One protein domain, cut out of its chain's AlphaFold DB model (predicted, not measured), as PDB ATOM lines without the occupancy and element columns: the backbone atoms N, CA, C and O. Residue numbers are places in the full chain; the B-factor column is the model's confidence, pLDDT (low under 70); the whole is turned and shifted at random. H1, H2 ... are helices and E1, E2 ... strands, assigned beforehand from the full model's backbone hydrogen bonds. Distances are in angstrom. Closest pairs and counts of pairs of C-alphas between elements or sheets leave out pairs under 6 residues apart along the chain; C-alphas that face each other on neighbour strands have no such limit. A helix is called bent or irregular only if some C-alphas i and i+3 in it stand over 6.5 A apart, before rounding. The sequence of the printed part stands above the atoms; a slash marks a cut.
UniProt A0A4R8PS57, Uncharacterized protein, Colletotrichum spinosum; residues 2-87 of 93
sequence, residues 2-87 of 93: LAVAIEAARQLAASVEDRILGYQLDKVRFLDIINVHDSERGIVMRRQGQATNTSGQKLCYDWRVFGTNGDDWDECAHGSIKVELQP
ATOM      1  N   LEU A   2      20.052  22.768  28.444       94.06
ATOM      2  CA  LEU A   2      20.360  22.096  29.725       94.06
ATOM      3  C   LEU A   2      20.677  23.061  30.871       94.06
ATOM      4  O   LEU A   2      20.145  22.897  31.958       94.06
ATOM      5  N   ALA A   3      21.465  24.108  30.610       92.69
ATOM      6  CA  ALA A   3      21.742  25.142  31.608       92.69
ATOM      7  C   ALA A   3      20.462  25.813  32.141       92.69
ATOM      8  O   ALA A   3      20.362  26.074  33.330       92.69
ATOM      9  N   VAL A   4      19.455  26.022  31.281       91.06
ATOM     10  CA  VAL A   4      18.159  26.596  31.682       91.06
ATOM     11  C   VAL A   4      17.376  25.607  32.549       91.06
ATOM     12  O   VAL A   4      16.772  26.010  33.535       91.06
ATOM     13  N   ALA A   5      17.424  24.309  32.231       94.00
ATOM     14  CA  ALA A   5      16.814  23.273  33.062       94.00
ATOM     15  C   ALA A   5      17.486  23.146  34.439       94.00
ATOM     16  O   ALA A   5      16.795  23.011  35.445       94.00
ATOM     17  N   ILE A   6      18.814  23.238  34.499       95.06
ATOM     18  CA  ILE A   6      19.565  23.248  35.762       95.06
ATOM     19  C   ILE A   6      19.197  24.481  36.589       95.06
ATOM     20  O   ILE A   6      18.852  24.353  37.759       95.06
ATOM     21  N   GLU A   7      19.207  25.661  35.974       94.81
ATOM     22  CA  GLU A   7      18.897  26.918  36.653       94.81
ATOM     23  C   GLU A   7      17.453  26.948  37.177       94.81
ATOM     24  O   GLU A   7      17.215  27.303  38.328       94.81
ATOM     25  N   ALA A   8      16.484  26.482  36.387       93.56
ATOM     26  CA  ALA A   8      15.104  26.359  36.847       93.56
ATOM     27  C   ALA A   8      14.961  25.336  37.992       93.56
ATOM     28  O   ALA A   8      14.211  25.575  38.938       93.56
ATOM     29  N   ALA A   9      15.704  24.223  37.963       93.12
ATOM     30  CA  ALA A   9      15.718  23.268  39.072       93.12
ATOM     31  C   ALA A   9      16.349  23.867  40.342       93.12
ATOM     32  O   ALA A   9      15.826  23.639  41.432       93.12
ATOM     33  N   ARG A  10      17.415  24.672  40.212       93.38
ATOM     34  CA  ARG A  10      18.024  25.434  41.316       93.38
ATOM     35  C   ARG A  10      17.010  26.384  41.950       93.38
ATOM     36  O   ARG A  10      16.828  26.349  43.160       93.38
ATOM     37  N   GLN A  11      16.292  27.159  41.137       92.81
ATOM     38  CA  GLN A  11      15.268  28.095  41.616       92.81
ATOM     39  C   GLN A  11      14.114  27.383  42.339       92.81
ATOM     40  O   GLN A  11      13.636  27.862  43.365       92.81
ATOM     41  N   LEU A  12      13.689  26.212  41.858       89.81
ATOM     42  CA  LEU A  12      12.676  25.393  42.539       89.81
ATOM     43  C   LEU A  12      13.183  24.752  43.839       89.81
ATOM     44  O   LEU A  12      12.373  24.398  44.696       89.81
ATOM     45  N   ALA A  13      14.498  24.597  43.976       88.81
ATOM     46  CA  ALA A  13      15.173  24.079  45.158       88.81
ATOM     47  C   ALA A  13      15.760  25.196  46.044       88.81
ATOM     48  O   ALA A  13      16.575  24.902  46.912       88.81
ATOM     49  N   ALA A  14      15.336  26.456  45.870       88.62
ATOM     50  CA  ALA A  14      15.920  27.618  46.552       88.62
ATOM     51  C   ALA A  14      15.963  27.497  48.089       88.62
ATOM     52  O   ALA A  14      16.842  28.063  48.728       88.62
ATOM     53  N   SER A  15      15.044  26.741  48.701       87.06
ATOM     54  CA  SER A  15      15.020  26.522  50.156       87.06
ATOM     55  C   SER A  15      16.128  25.601  50.681       87.06
ATOM     56  O   SER A  15      16.280  25.482  51.891       87.06
ATOM     57  N   VAL A  16      16.819  24.880  49.798       87.50
ATOM     58  CA  VAL A  16      17.888  23.919  50.120       87.50
ATOM     59  C   VAL A  16      19.094  24.110  49.197       87.50
ATOM     60  O   VAL A  16      19.835  23.165  48.936       87.50
ATOM     61  N   GLU A  17      19.249  25.311  48.633       87.69
ATOM     62  CA  GLU A  17      20.260  25.609  47.615       87.69
ATOM     63  C   GLU A  17      21.691  25.406  48.127       87.69
ATOM     64  O   GLU A  17      22.531  24.843  47.429       87.69
ATOM     65  N   ASP A  18      21.939  25.807  49.368       89.25
ATOM     66  CA  ASP A  18      23.193  25.646  50.107       89.25
ATOM     67  C   ASP A  18      23.634  24.182  50.246       89.25
ATOM     68  O   ASP A  18      24.820  23.894  50.399       89.25
ATOM     69  N   ARG A  19      22.682  23.255  50.142       89.12
ATOM     70  CA  ARG A  19      22.904  21.811  50.244       89.12
ATOM     71  C   ARG A  19      23.053  21.132  48.888       89.12
ATOM     72  O   ARG A  19      23.235  19.916  48.856       89.12
ATOM     73  N   ILE A  20      22.921  21.847  47.771       91.31
ATOM     74  CA  ILE A  20      23.013  21.239  46.440       91.31
ATOM     75  C   ILE A  20      24.467  20.857  46.154       91.31
ATOM     76  O   ILE A  20      25.343  21.708  46.045       91.31
ATOM     77  N   LEU A  21      24.709  19.560  45.967       92.38
ATOM     78  CA  LEU A  21      26.014  19.018  45.572       92.38
ATOM     79  C   LEU A  21      26.170  18.957  44.052       92.38
ATOM     80  O   LEU A  21      27.280  19.036  43.527       92.38
ATOM     81  N   GLY A  22      25.057  18.801  43.335       92.31
ATOM     82  CA  GLY A  22      25.075  18.663  41.891       92.31
ATOM     83  C   GLY A  22      23.721  18.318  41.289       92.31
ATOM     84  O   GLY A  22      22.682  18.294  41.956       92.31
ATOM     85  N   TYR A  23      23.754  18.050  39.985       94.44
ATOM     86  CA  TYR A  23      22.579  17.737  39.185       94.44
ATOM     87  C   TYR A  23      22.860  16.537  38.288       94.44
ATOM     88  O   TYR A  23      23.810  16.546  37.505       94.44
ATOM     89  N   GLN A  24      21.983  15.538  38.335       94.75
ATOM     90  CA  GLN A  24      21.985  14.429  37.390       94.75
ATOM     91  C   GLN A  24      20.878  14.644  36.356       94.75
ATOM     92  O   GLN A  24      19.702  14.752  36.705       94.75
ATOM     93  N   LEU A  25      21.245  14.677  35.076       94.75
ATOM     94  CA  LEU A  25      20.300  14.762  33.962       94.75
ATOM     95  C   LEU A  25      20.088  13.376  33.352       94.75
ATOM     96  O   LEU A  25      21.047  12.714  32.966       94.75
ATOM     97  N   ASP A  26      18.829  12.966  33.213       95.12
ATOM     98  CA  ASP A  26      18.445  11.661  32.676       95.12
ATOM     99  C   ASP A  26      17.410  11.817  31.551       95.12
ATOM    100  O   ASP A  26      16.564  12.717  31.577       95.12
ATOM    101  N   LYS A  27      17.434  10.892  30.581       95.56
ATOM    102  CA  LYS A  27      16.467  10.813  29.462       95.56
ATOM    103  C   LYS A  27      16.338  12.116  28.658       95.56
ATOM    104  O   LYS A  27      15.263  12.431  28.152       95.56
ATOM    105  N   VAL A  28      17.439  12.854  28.539       96.69
ATOM    106  CA  VAL A  28      17.507  14.101  27.776       96.69
ATOM    107  C   VAL A  28      17.303  13.821  26.290       96.69
ATOM    108  O   VAL A  28      17.979  12.965  25.717       96.69
ATOM    109  N   ARG A  29      16.395  14.568  25.664       97.56
ATOM    110  CA  ARG A  29      16.201  14.595  24.215       97.56
ATOM    111  C   ARG A  29      16.193  16.031  23.718       97.56
ATOM    112  O   ARG A  29      15.527  16.888  24.294       97.56
ATOM    113  N   PHE A  30      16.921  16.256  22.632       95.38
ATOM    114  CA  PHE A  30      16.872  17.486  21.855       95.38
ATOM    115  C   PHE A  30      16.049  17.195  20.606       95.38
ATOM    116  O   PHE A  30      16.370  16.259  19.874       95.38
ATOM    117  N   LEU A  31      14.963  17.938  20.432       93.25
ATOM    118  CA  LEU A  31      14.028  17.784  19.324       93.25
ATOM    119  C   LEU A  31      14.307  18.821  18.241       93.25
ATOM    120  O   LEU A  31      14.285  18.477  17.064       93.25
ATOM    121  N   ASP A  32      14.629  20.051  18.649       88.75
ATOM    122  CA  ASP A  32      14.888  21.150  17.725       88.75
ATOM    123  C   ASP A  32      15.906  22.160  18.279       88.75
ATOM    124  O   ASP A  32      16.231  22.183  19.474       88.75
ATOM    125  N   ILE A  33      16.433  22.996  17.390       85.44
ATOM    126  CA  ILE A  33      17.285  24.135  17.713       85.44
ATOM    127  C   ILE A  33      16.431  25.375  17.992       85.44
ATOM    128  O   ILE A  33      15.419  25.618  17.352       85.44
ATOM    129  N   ILE A  34      16.880  26.212  18.929       79.38
ATOM    130  CA  ILE A  34      16.251  27.513  19.184       79.38
ATOM    131  C   ILE A  34      17.099  28.577  18.502       79.38
ATOM    132  O   ILE A  34      18.254  28.780  18.894       79.38
ATOM    133  N   ASN A  35      16.536  29.276  17.516       75.50
ATOM    134  CA  ASN A  35      17.209  30.429  16.935       75.50
ATOM    135  C   ASN A  35      17.216  31.578  17.954       75.50
ATOM    136  O   ASN A  35      16.185  31.983  18.485       75.50
ATOM    137  N   VAL A  36      18.402  32.078  18.293       68.75
ATOM    138  CA  VAL A  36      18.558  32.992  19.428       68.75
ATOM    139  C   VAL A  36      18.026  34.392  19.132       68.75
ATOM    140  O   VAL A  36      17.716  35.116  20.075       68.75
ATOM    141  N   HIS A  37      17.932  34.751  17.851       65.38
ATOM    142  CA  HIS A  37      17.833  36.139  17.426       65.38
ATOM    143  C   HIS A  37      16.413  36.730  17.474       65.38
ATOM    144  O   HIS A  37      16.314  37.940  17.640       65.38
ATOM    145  N   ASP A  38      15.358  35.902  17.411       58.22
ATOM    146  CA  ASP A  38      13.960  36.366  17.277       58.22
ATOM    147  C   ASP A  38      12.925  35.560  18.098       58.22
ATOM    148  O   ASP A  38      11.724  35.742  17.924       58.22
ATOM    149  N   SER A  39      13.359  34.667  18.998       60.62
ATOM    150  CA  SER A  39      12.440  33.728  19.674       60.62
ATOM    151  C   SER A  39      12.242  34.050  21.156       60.62
ATOM    152  O   SER A  39      13.217  34.101  21.924       60.62
ATOM    153  N   GLU A  40      10.980  34.157  21.581       71.31
ATOM    154  CA  GLU A  40      10.595  34.006  22.986       71.31
ATOM    155  C   GLU A  40      10.837  32.554  23.430       71.31
ATOM    156  O   GLU A  40      10.908  31.623  22.621       71.31
ATOM    157  N   ARG A  41      11.073  32.349  24.731       73.81
ATOM    158  CA  ARG A  41      11.493  31.046  25.268       73.81
ATOM    159  C   ARG A  41      10.840  30.781  26.603       73.81
ATOM    160  O   ARG A  41      10.745  31.672  27.444       73.81
ATOM    161  N   GLY A  42      10.469  29.527  26.805       78.69
ATOM    162  CA  GLY A  42       9.748  29.074  27.979       78.69
ATOM    163  C   GLY A  42      10.336  27.771  28.486       78.69
ATOM    164  O   GLY A  42      10.832  26.942  27.721       78.69
ATOM    165  N   ILE A  43      10.284  27.580  29.798       84.81
ATOM    166  CA  ILE A  43      10.610  26.304  30.421       84.81
ATOM    167  C   ILE A  43       9.488  25.908  31.367       84.81
ATOM    168  O   ILE A  43       9.021  26.710  32.171       84.81
ATOM    169  N   VAL A  44       9.057  24.656  31.263       86.75
ATOM    170  CA  VAL A  44       8.064  24.061  32.155       86.75
ATOM    171  C   VAL A  44       8.741  22.967  32.964       86.75
ATOM    172  O   VAL A  44       9.407  22.091  32.411       86.75
ATOM    173  N   MET A  45       8.543  23.021  34.279       86.56
ATOM    174  CA  MET A  45       9.050  22.055  35.250       86.56
ATOM    175  C   MET A  45       7.885  21.363  35.948       86.56
ATOM    176  O   MET A  45       6.981  22.018  36.466       86.56
ATOM    177  N   ARG A  46       7.920  20.033  36.017       85.25
ATOM    178  CA  ARG A  46       6.949  19.227  36.757       85.25
ATOM    179  C   ARG A  46       7.677  18.352  37.763       85.25
ATOM    180  O   ARG A  46       8.466  17.492  37.391       85.25
ATOM    181  N   ARG A  47       7.379  18.535  39.049       80.50
ATOM    182  CA  ARG A  47       7.917  17.679  40.112       80.50
ATOM    183  C   ARG A  47       7.422  16.242  39.922       80.50
ATOM    184  O   ARG A  47       6.212  16.014  39.852       80.50
ATOM    185  N   GLN A  48       8.343  15.285  39.860       76.00
ATOM    186  CA  GLN A  48       8.000  13.871  39.982       76.00
ATOM    187  C   GLN A  48       7.651  13.608  41.453       76.00
ATOM    188  O   GLN A  48       8.338  14.105  42.347       76.00
ATOM    189  N   GLY A  49       6.548  12.898  41.713       60.03
ATOM    190  CA  GLY A  49       6.067  12.636  43.074       60.03
ATOM    191  C   GLY A  49       7.188  12.150  43.999       60.03
ATOM    192  O   GLY A  49       8.047  11.378  43.578       60.03
ATOM    193  N   GLN A  50       7.197  12.637  45.244       52.91
ATOM    194  CA  GLN A  50       8.201  12.292  46.254       52.91
ATOM    195  C   GLN A  50       8.216  10.773  46.480       52.91
ATOM    196  O   GLN A  50       7.357  10.233  47.168       52.91
ATOM    197  N   ALA A  51       9.209  10.079  45.926       47.38
ATOM    198  CA  ALA A  51       9.573   8.761  46.413       47.38
ATOM    199  C   ALA A  51      10.407   8.979  47.680       47.38
ATOM    200  O   ALA A  51      11.596   9.293  47.609       47.38
ATOM    201  N   THR A  52       9.767   8.889  48.844       44.38
ATOM    202  CA  THR A  52      10.437   8.883  50.148       44.38
ATOM    203  C   THR A  52      11.237   7.591  50.288       44.38
ATOM    204  O   THR A  52      10.765   6.626  50.882       44.38
ATOM    205  N   ASN A  53      12.435   7.554  49.706       42.72
ATOM    206  CA  ASN A  53      13.424   6.537  50.031       42.72
ATOM    207  C   ASN A  53      14.343   7.079  51.128       42.72
ATOM    208  O   ASN A  53      14.832   8.206  51.078       42.72
ATOM    209  N   THR A  54      14.522   6.244  52.137       42.16
ATOM    210  CA  THR A  54      14.927   6.499  53.522       42.16
ATOM    211  C   THR A  54      16.380   6.966  53.727       42.16
ATOM    212  O   THR A  54      16.939   6.730  54.791       42.16
ATOM    213  N   SER A  55      17.033   7.601  52.747       46.44
ATOM    214  CA  SER A  55      18.465   7.941  52.859       46.44
ATOM    215  C   SER A  55      18.928   9.148  52.026       46.44
ATOM    216  O   SER A  55      20.036   9.149  51.493       46.44
ATOM    217  N   GLY A  56      18.089  10.172  51.880       55.16
ATOM    218  CA  GLY A  56      18.467  11.428  51.224       55.16
ATOM    219  C   GLY A  56      17.345  11.943  50.341       55.16
ATOM    220  O   GLY A  56      16.918  11.273  49.400       55.16
ATOM    221  N   GLN A  57      16.833  13.129  50.661       62.56
ATOM    222  CA  GLN A  57      15.784  13.764  49.875       62.56
ATOM    223  C   GLN A  57      16.344  14.084  48.482       62.56
ATOM    224  O   GLN A  57      17.212  14.935  48.338       62.56
ATOM    225  N   LYS A  58      15.873  13.387  47.445       70.19
ATOM    226  CA  LYS A  58      16.186  13.723  46.050       70.19
ATOM    227  C   LYS A  58      15.019  14.506  45.466       70.19
ATOM    228  O   LYS A  58      13.878  14.041  45.511       70.19
ATOM    229  N   LEU A  59      15.292  15.696  44.935       86.81
ATOM    230  CA  LEU A  59      14.293  16.476  44.208       86.81
ATOM    231  C   LEU A  59      14.378  16.110  42.729       86.81
ATOM    232  O   LEU A  59      15.389  16.359  42.080       86.81
ATOM    233  N   CYS A  60      13.321  15.491  42.210       91.25
ATOM    234  CA  CYS A  60      13.250  15.039  40.826       91.25
ATOM    235  C   CYS A  60      12.218  15.867  40.058       91.25
ATOM    236  O   CYS A  60      11.071  16.004  40.503       91.25
ATOM    237  N   TYR A  61      12.599  16.374  38.890       92.75
ATOM    238  CA  TYR A  61      11.726  17.153  38.018       92.75
ATOM    239  C   TYR A  61      11.796  16.626  36.586       92.75
ATOM    240  O   TYR A  61      12.881  16.368  36.067       92.75
ATOM    241  N   ASP A  62      10.644  16.500  35.938       95.50
ATOM    242  CA  ASP A  62      10.556  16.461  34.483       95.50
ATOM    243  C   ASP A  62      10.568  17.891  33.955       95.50
ATOM    244  O   ASP A  62       9.898  18.767  34.506       95.50
ATOM    245  N   TRP A  63      11.307  18.127  32.879       95.00
ATOM    246  CA  TRP A  63      11.448  19.446  32.285       95.00
ATOM    247  C   TRP A  63      11.208  19.408  30.783       95.00
ATOM    248  O   TRP A  63      11.515  18.419  30.112       95.00
ATOM    249  N   ARG A  64      10.659  20.506  30.266       95.88
ATOM    250  CA  ARG A  64      10.448  20.755  28.837       95.88
ATOM    251  C   ARG A  64      10.814  22.198  28.525       95.88
ATOM    252  O   ARG A  64      10.396  23.103  29.246       95.88
ATOM    253  N   VAL A  65      11.604  22.400  27.481       92.56
ATOM    254  CA  VAL A  65      11.970  23.713  26.952       92.56
ATOM    255  C   VAL A  65      11.195  23.932  25.668       92.56
ATOM    256  O   VAL A  65      11.229  23.081  24.782       92.56
ATOM    257  N   PHE A  66      10.558  25.090  25.579       89.81
ATOM    258  CA  PHE A  66       9.823  25.535  24.411       89.81
ATOM    259  C   PHE A  66      10.482  26.787  23.830       89.81
ATOM    260  O   PHE A  66      10.939  27.665  24.575       89.81
ATOM    261  N   GLY A  67      10.547  26.853  22.508       87.38
ATOM    262  CA  GLY A  67      10.830  28.071  21.754       87.38
ATOM    263  C   GLY A  67       9.565  28.527  21.038       87.38
ATOM    264  O   GLY A  67       8.622  27.748  20.905       87.38
ATOM    265  N   THR A  68       9.539  29.777  20.591       79.25
ATOM    266  CA  THR A  68       8.474  30.256  19.706       79.25
ATOM    267  C   THR A  68       8.943  30.307  18.260       79.25
ATOM    268  O   THR A  68      10.099  30.635  17.975       79.25
ATOM    269  N   ASN A  69       8.033  30.002  17.343       69.31
ATOM    270  CA  ASN A  69       8.201  30.246  15.916       69.31
ATOM    271  C   ASN A  69       6.954  30.978  15.400       69.31
ATOM    272  O   ASN A  69       6.041  30.374  14.841       69.31
ATOM    273  N   GLY A  70       6.880  32.283  15.665       72.31
ATOM    274  CA  GLY A  70       5.634  33.044  15.543       72.31
ATOM    275  C   GLY A  70       4.793  32.933  16.818       72.31
ATOM    276  O   GLY A  70       5.326  33.145  17.905       72.31
ATOM    277  N   ASP A  71       3.503  32.608  16.683       73.62
ATOM    278  CA  ASP A  71       2.547  32.558  17.806       73.62
ATOM    279  C   ASP A  71       2.486  31.189  18.517       73.62
ATOM    280  O   ASP A  71       1.913  31.079  19.604       73.62
ATOM    281  N   ASP A  72       3.082  30.148  17.924       79.31
ATOM    282  CA  ASP A  72       3.060  28.788  18.462       79.31
ATOM    283  C   ASP A  72       4.306  28.483  19.310       79.31
ATOM    284  O   ASP A  72       5.430  28.893  19.001       79.31
ATOM    285  N   TRP A  73       4.083  27.741  20.400       84.75
ATOM    286  CA  TRP A  73       5.129  27.241  21.292       84.75
ATOM    287  C   TRP A  73       5.509  25.813  20.905       84.75
ATOM    288  O   TRP A  73       4.753  24.873  21.160       84.75
ATOM    289  N   ASP A  74       6.714  25.645  20.373       88.00
ATOM    290  CA  ASP A  74       7.244  24.352  19.950       88.00
ATOM    291  C   ASP A  74       8.177  23.767  21.013       88.00
ATOM    292  O   ASP A  74       9.053  24.449  21.552       88.00
ATOM    293  N   GLU A  75       8.010  22.482  21.333       91.31
ATOM    294  CA  GLU A  75       8.893  21.782  22.271       91.31
ATOM    295  C   GLU A  75      10.256  21.510  21.622       91.31
ATOM    296  O   GLU A  75      10.380  20.683  20.721       91.31
ATOM    297  N   CYS A  76      11.307  22.156  22.122       92.19
ATOM    298  CA  CYS A  76      12.658  22.035  21.570       92.19
ATOM    299  C   CYS A  76      13.499  20.975  22.288       92.19
ATOM    300  O   CYS A  76      14.409  20.388  21.701       92.19
ATOM    301  N   ALA A  77      13.243  20.733  23.575       95.25
ATOM    302  CA  ALA A  77      13.951  19.716  24.345       95.25
ATOM    303  C   ALA A  77      13.174  19.299  25.589       95.25
ATOM    304  O   ALA A  77      12.456  20.100  26.186       95.25
ATOM    305  N   HIS A  78      13.412  18.076  26.049       96.69
ATOM    306  CA  HIS A  78      12.865  17.600  27.310       96.69
ATOM    307  C   HIS A  78      13.799  16.613  28.002       96.69
ATOM    308  O   HIS A  78      14.728  16.058  27.409       96.69
ATOM    309  N   GLY A  79      13.520  16.351  29.271       96.69
ATOM    310  CA  GLY A  79      14.237  15.352  30.042       96.69
ATOM    311  C   GLY A  79      13.772  15.313  31.484       96.69
ATOM    312  O   GLY A  79      12.736  15.868  31.843       96.69
ATOM    313  N   SER A  80      14.572  14.654  32.308       95.88
ATOM    314  CA  SER A  80      14.418  14.653  33.757       95.88
ATOM    315  C   SER A  80      15.710  15.118  34.416       95.88
ATOM    316  O   SER A  80      16.800  14.940  33.865       95.88
ATOM    317  N   ILE A  81      15.587  15.755  35.571       95.12
ATOM    318  CA  ILE A  81      16.703  16.230  36.381       95.12
ATOM    319  C   ILE A  81      16.492  15.803  37.829       95.12
ATOM    320  O   ILE A  81      15.390  15.917  38.370       95.12
ATOM    321  N   LYS A  82      17.556  15.298  38.445       93.88
ATOM    322  CA  LYS A  82      17.628  15.005  39.874       93.88
ATOM    323  C   LYS A  82      18.596  15.991  40.507       93.88
ATOM    324  O   LYS A  82      19.737  16.094  40.061       93.88
ATOM    325  N   VAL A  83      18.138  16.699  41.529       91.62
ATOM    326  CA  VAL A  83      18.982  17.542  42.375       91.62
ATOM    327  C   VAL A  83      19.555  16.660  43.477       91.62
ATOM    328  O   VAL A  83      18.805  16.016  44.221       91.62
ATOM    329  N   GLU A  84      20.878  16.602  43.542       90.88
ATOM    330  CA  GLU A  84      21.607  15.867  44.566       90.88
ATOM    331  C   GLU A  84      21.853  16.793  45.751       90.88
ATOM    332  O   GLU A  84      22.460  17.852  45.602       90.88
ATOM    333  N   LEU A  85      21.343  16.403  46.918       88.81
ATOM    334  CA  LEU A  85      21.460  17.178  48.147       88.81
ATOM    335  C   LEU A  85      22.434  16.506  49.107       88.81
ATOM    336  O   LEU A  85      22.489  15.274  49.184       88.81
ATOM    337  N   GLN A  86      23.134  17.322  49.887       86.38
ATOM    338  CA  GLN A  86      23.891  16.859  51.036       86.38
ATOM    339  C   GLN A  86      22.949  16.125  52.014       86.38
ATOM    340  O   GLN A  86      21.842  16.624  52.297       86.38
ATOM    341  N   PRO A  87      23.350  14.939  52.512       79.44
ATOM    342  CA  PRO A  87      22.595  14.209  53.521       79.44
ATOM    343  C   PRO A  87      22.335  15.078  54.751       79.44
ATOM    344  O   PRO A  87      23.217  15.796  55.209       79.44
TER     345      PRO A  87
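AT A GLANCE: This is residues 2 to 87 of the 93 residues of an uncharacterized protein of Colletotrichum spinosum (UniProt A0A4R8PS57). A long, strongly twisted sheet of four antiparallel strands curls round one helix, H1, and its other face is bare. The short helix H2 follows H1 near the end of the sheet where E1 begins and E4 ends, while the hairpin of E3 and E4 makes most of the length. The printed part has 86 residues, with two named helices and then four named strands along the chain, H1 H2 E1 E2 E3 E4; the sheet's order is E1, E4, E3, E2, and the class is mixed, helices and strands. The whole is only just compact, close to loose, with a radius of gyration of the C-alphas of 14.4 A, and is a rod spanning 47 by 22 by 16 A.

HOW THE PARTS SIT: The sheet runs from edge strand E1, residues 20 to 30, through E4, residues 72 to 85, and E3, residues 59 to 69, to edge strand E2, residues 41 to 47. E1 and E4 are antiparallel at 147 degrees, with N 24 and O 82 2.9 A apart, within hydrogen-bond range. E4 and E3 form a hairpin at 159 degrees, with N 63 and O 79 at 2.9 A. E3 and E2 form a hairpin at 157 degrees, with N 44 and O 64 at 2.9 A. E2, E3 and E4 are a meander, each strand the antiparallel neighbour of the one before; with E1, the antiparallel neighbour of E4, they make a Greek key. E1 bends by 70 degrees at residue 27, and E4 by 56 degrees at residue 76. H1, residues 2 to 12, and H2, residues 14 to 19, are on one face of the sheet, giving two layers. The sheet curls round H1: its closest C-alphas to E3 are those of Ala 5 and Trp 63, 6.6 A apart, and to E1 those of Ile 6 and Tyr 23, 7.2 A apart. H2 is irregular, with C-alphas 15 and 18 8.2 A apart; its closest C-alphas to E4 are those of Arg 19 and Leu 85, 5.3 A apart. H1 and H2 are close but not clearly touching, about perpendicular at 74 degrees, with the closest C-alphas, of Arg 10 and Glu 17, 6.7 A apart. In H1 every O i to N i+4 pair is within hydrogen-bond range; in H2 0 of 2 are, and 1 of 3 O i to N i+3 pairs.

IN THESE COORDINATES: E4 is 36.8 A from first to last C-alpha, E3 32.0 A, E1 25.6 A, E2 20.3 A and H1 15.3 A. H1 begins at C-alpha 2, (20.360, 22.096, 29.725), and E4 ends at C-alpha 85, (21.460, 17.178, 48.147).

THE WHOLE: The two C-alphas farthest apart are those of Thr 54 and Gly 70, 47.3 A. The printed part has no cut. The link from E2 to E3, 11 residues, is long. The mean pLDDT of the printed part is 83.4; residues 36 to 39, 49 to 57 and 69 are under 70.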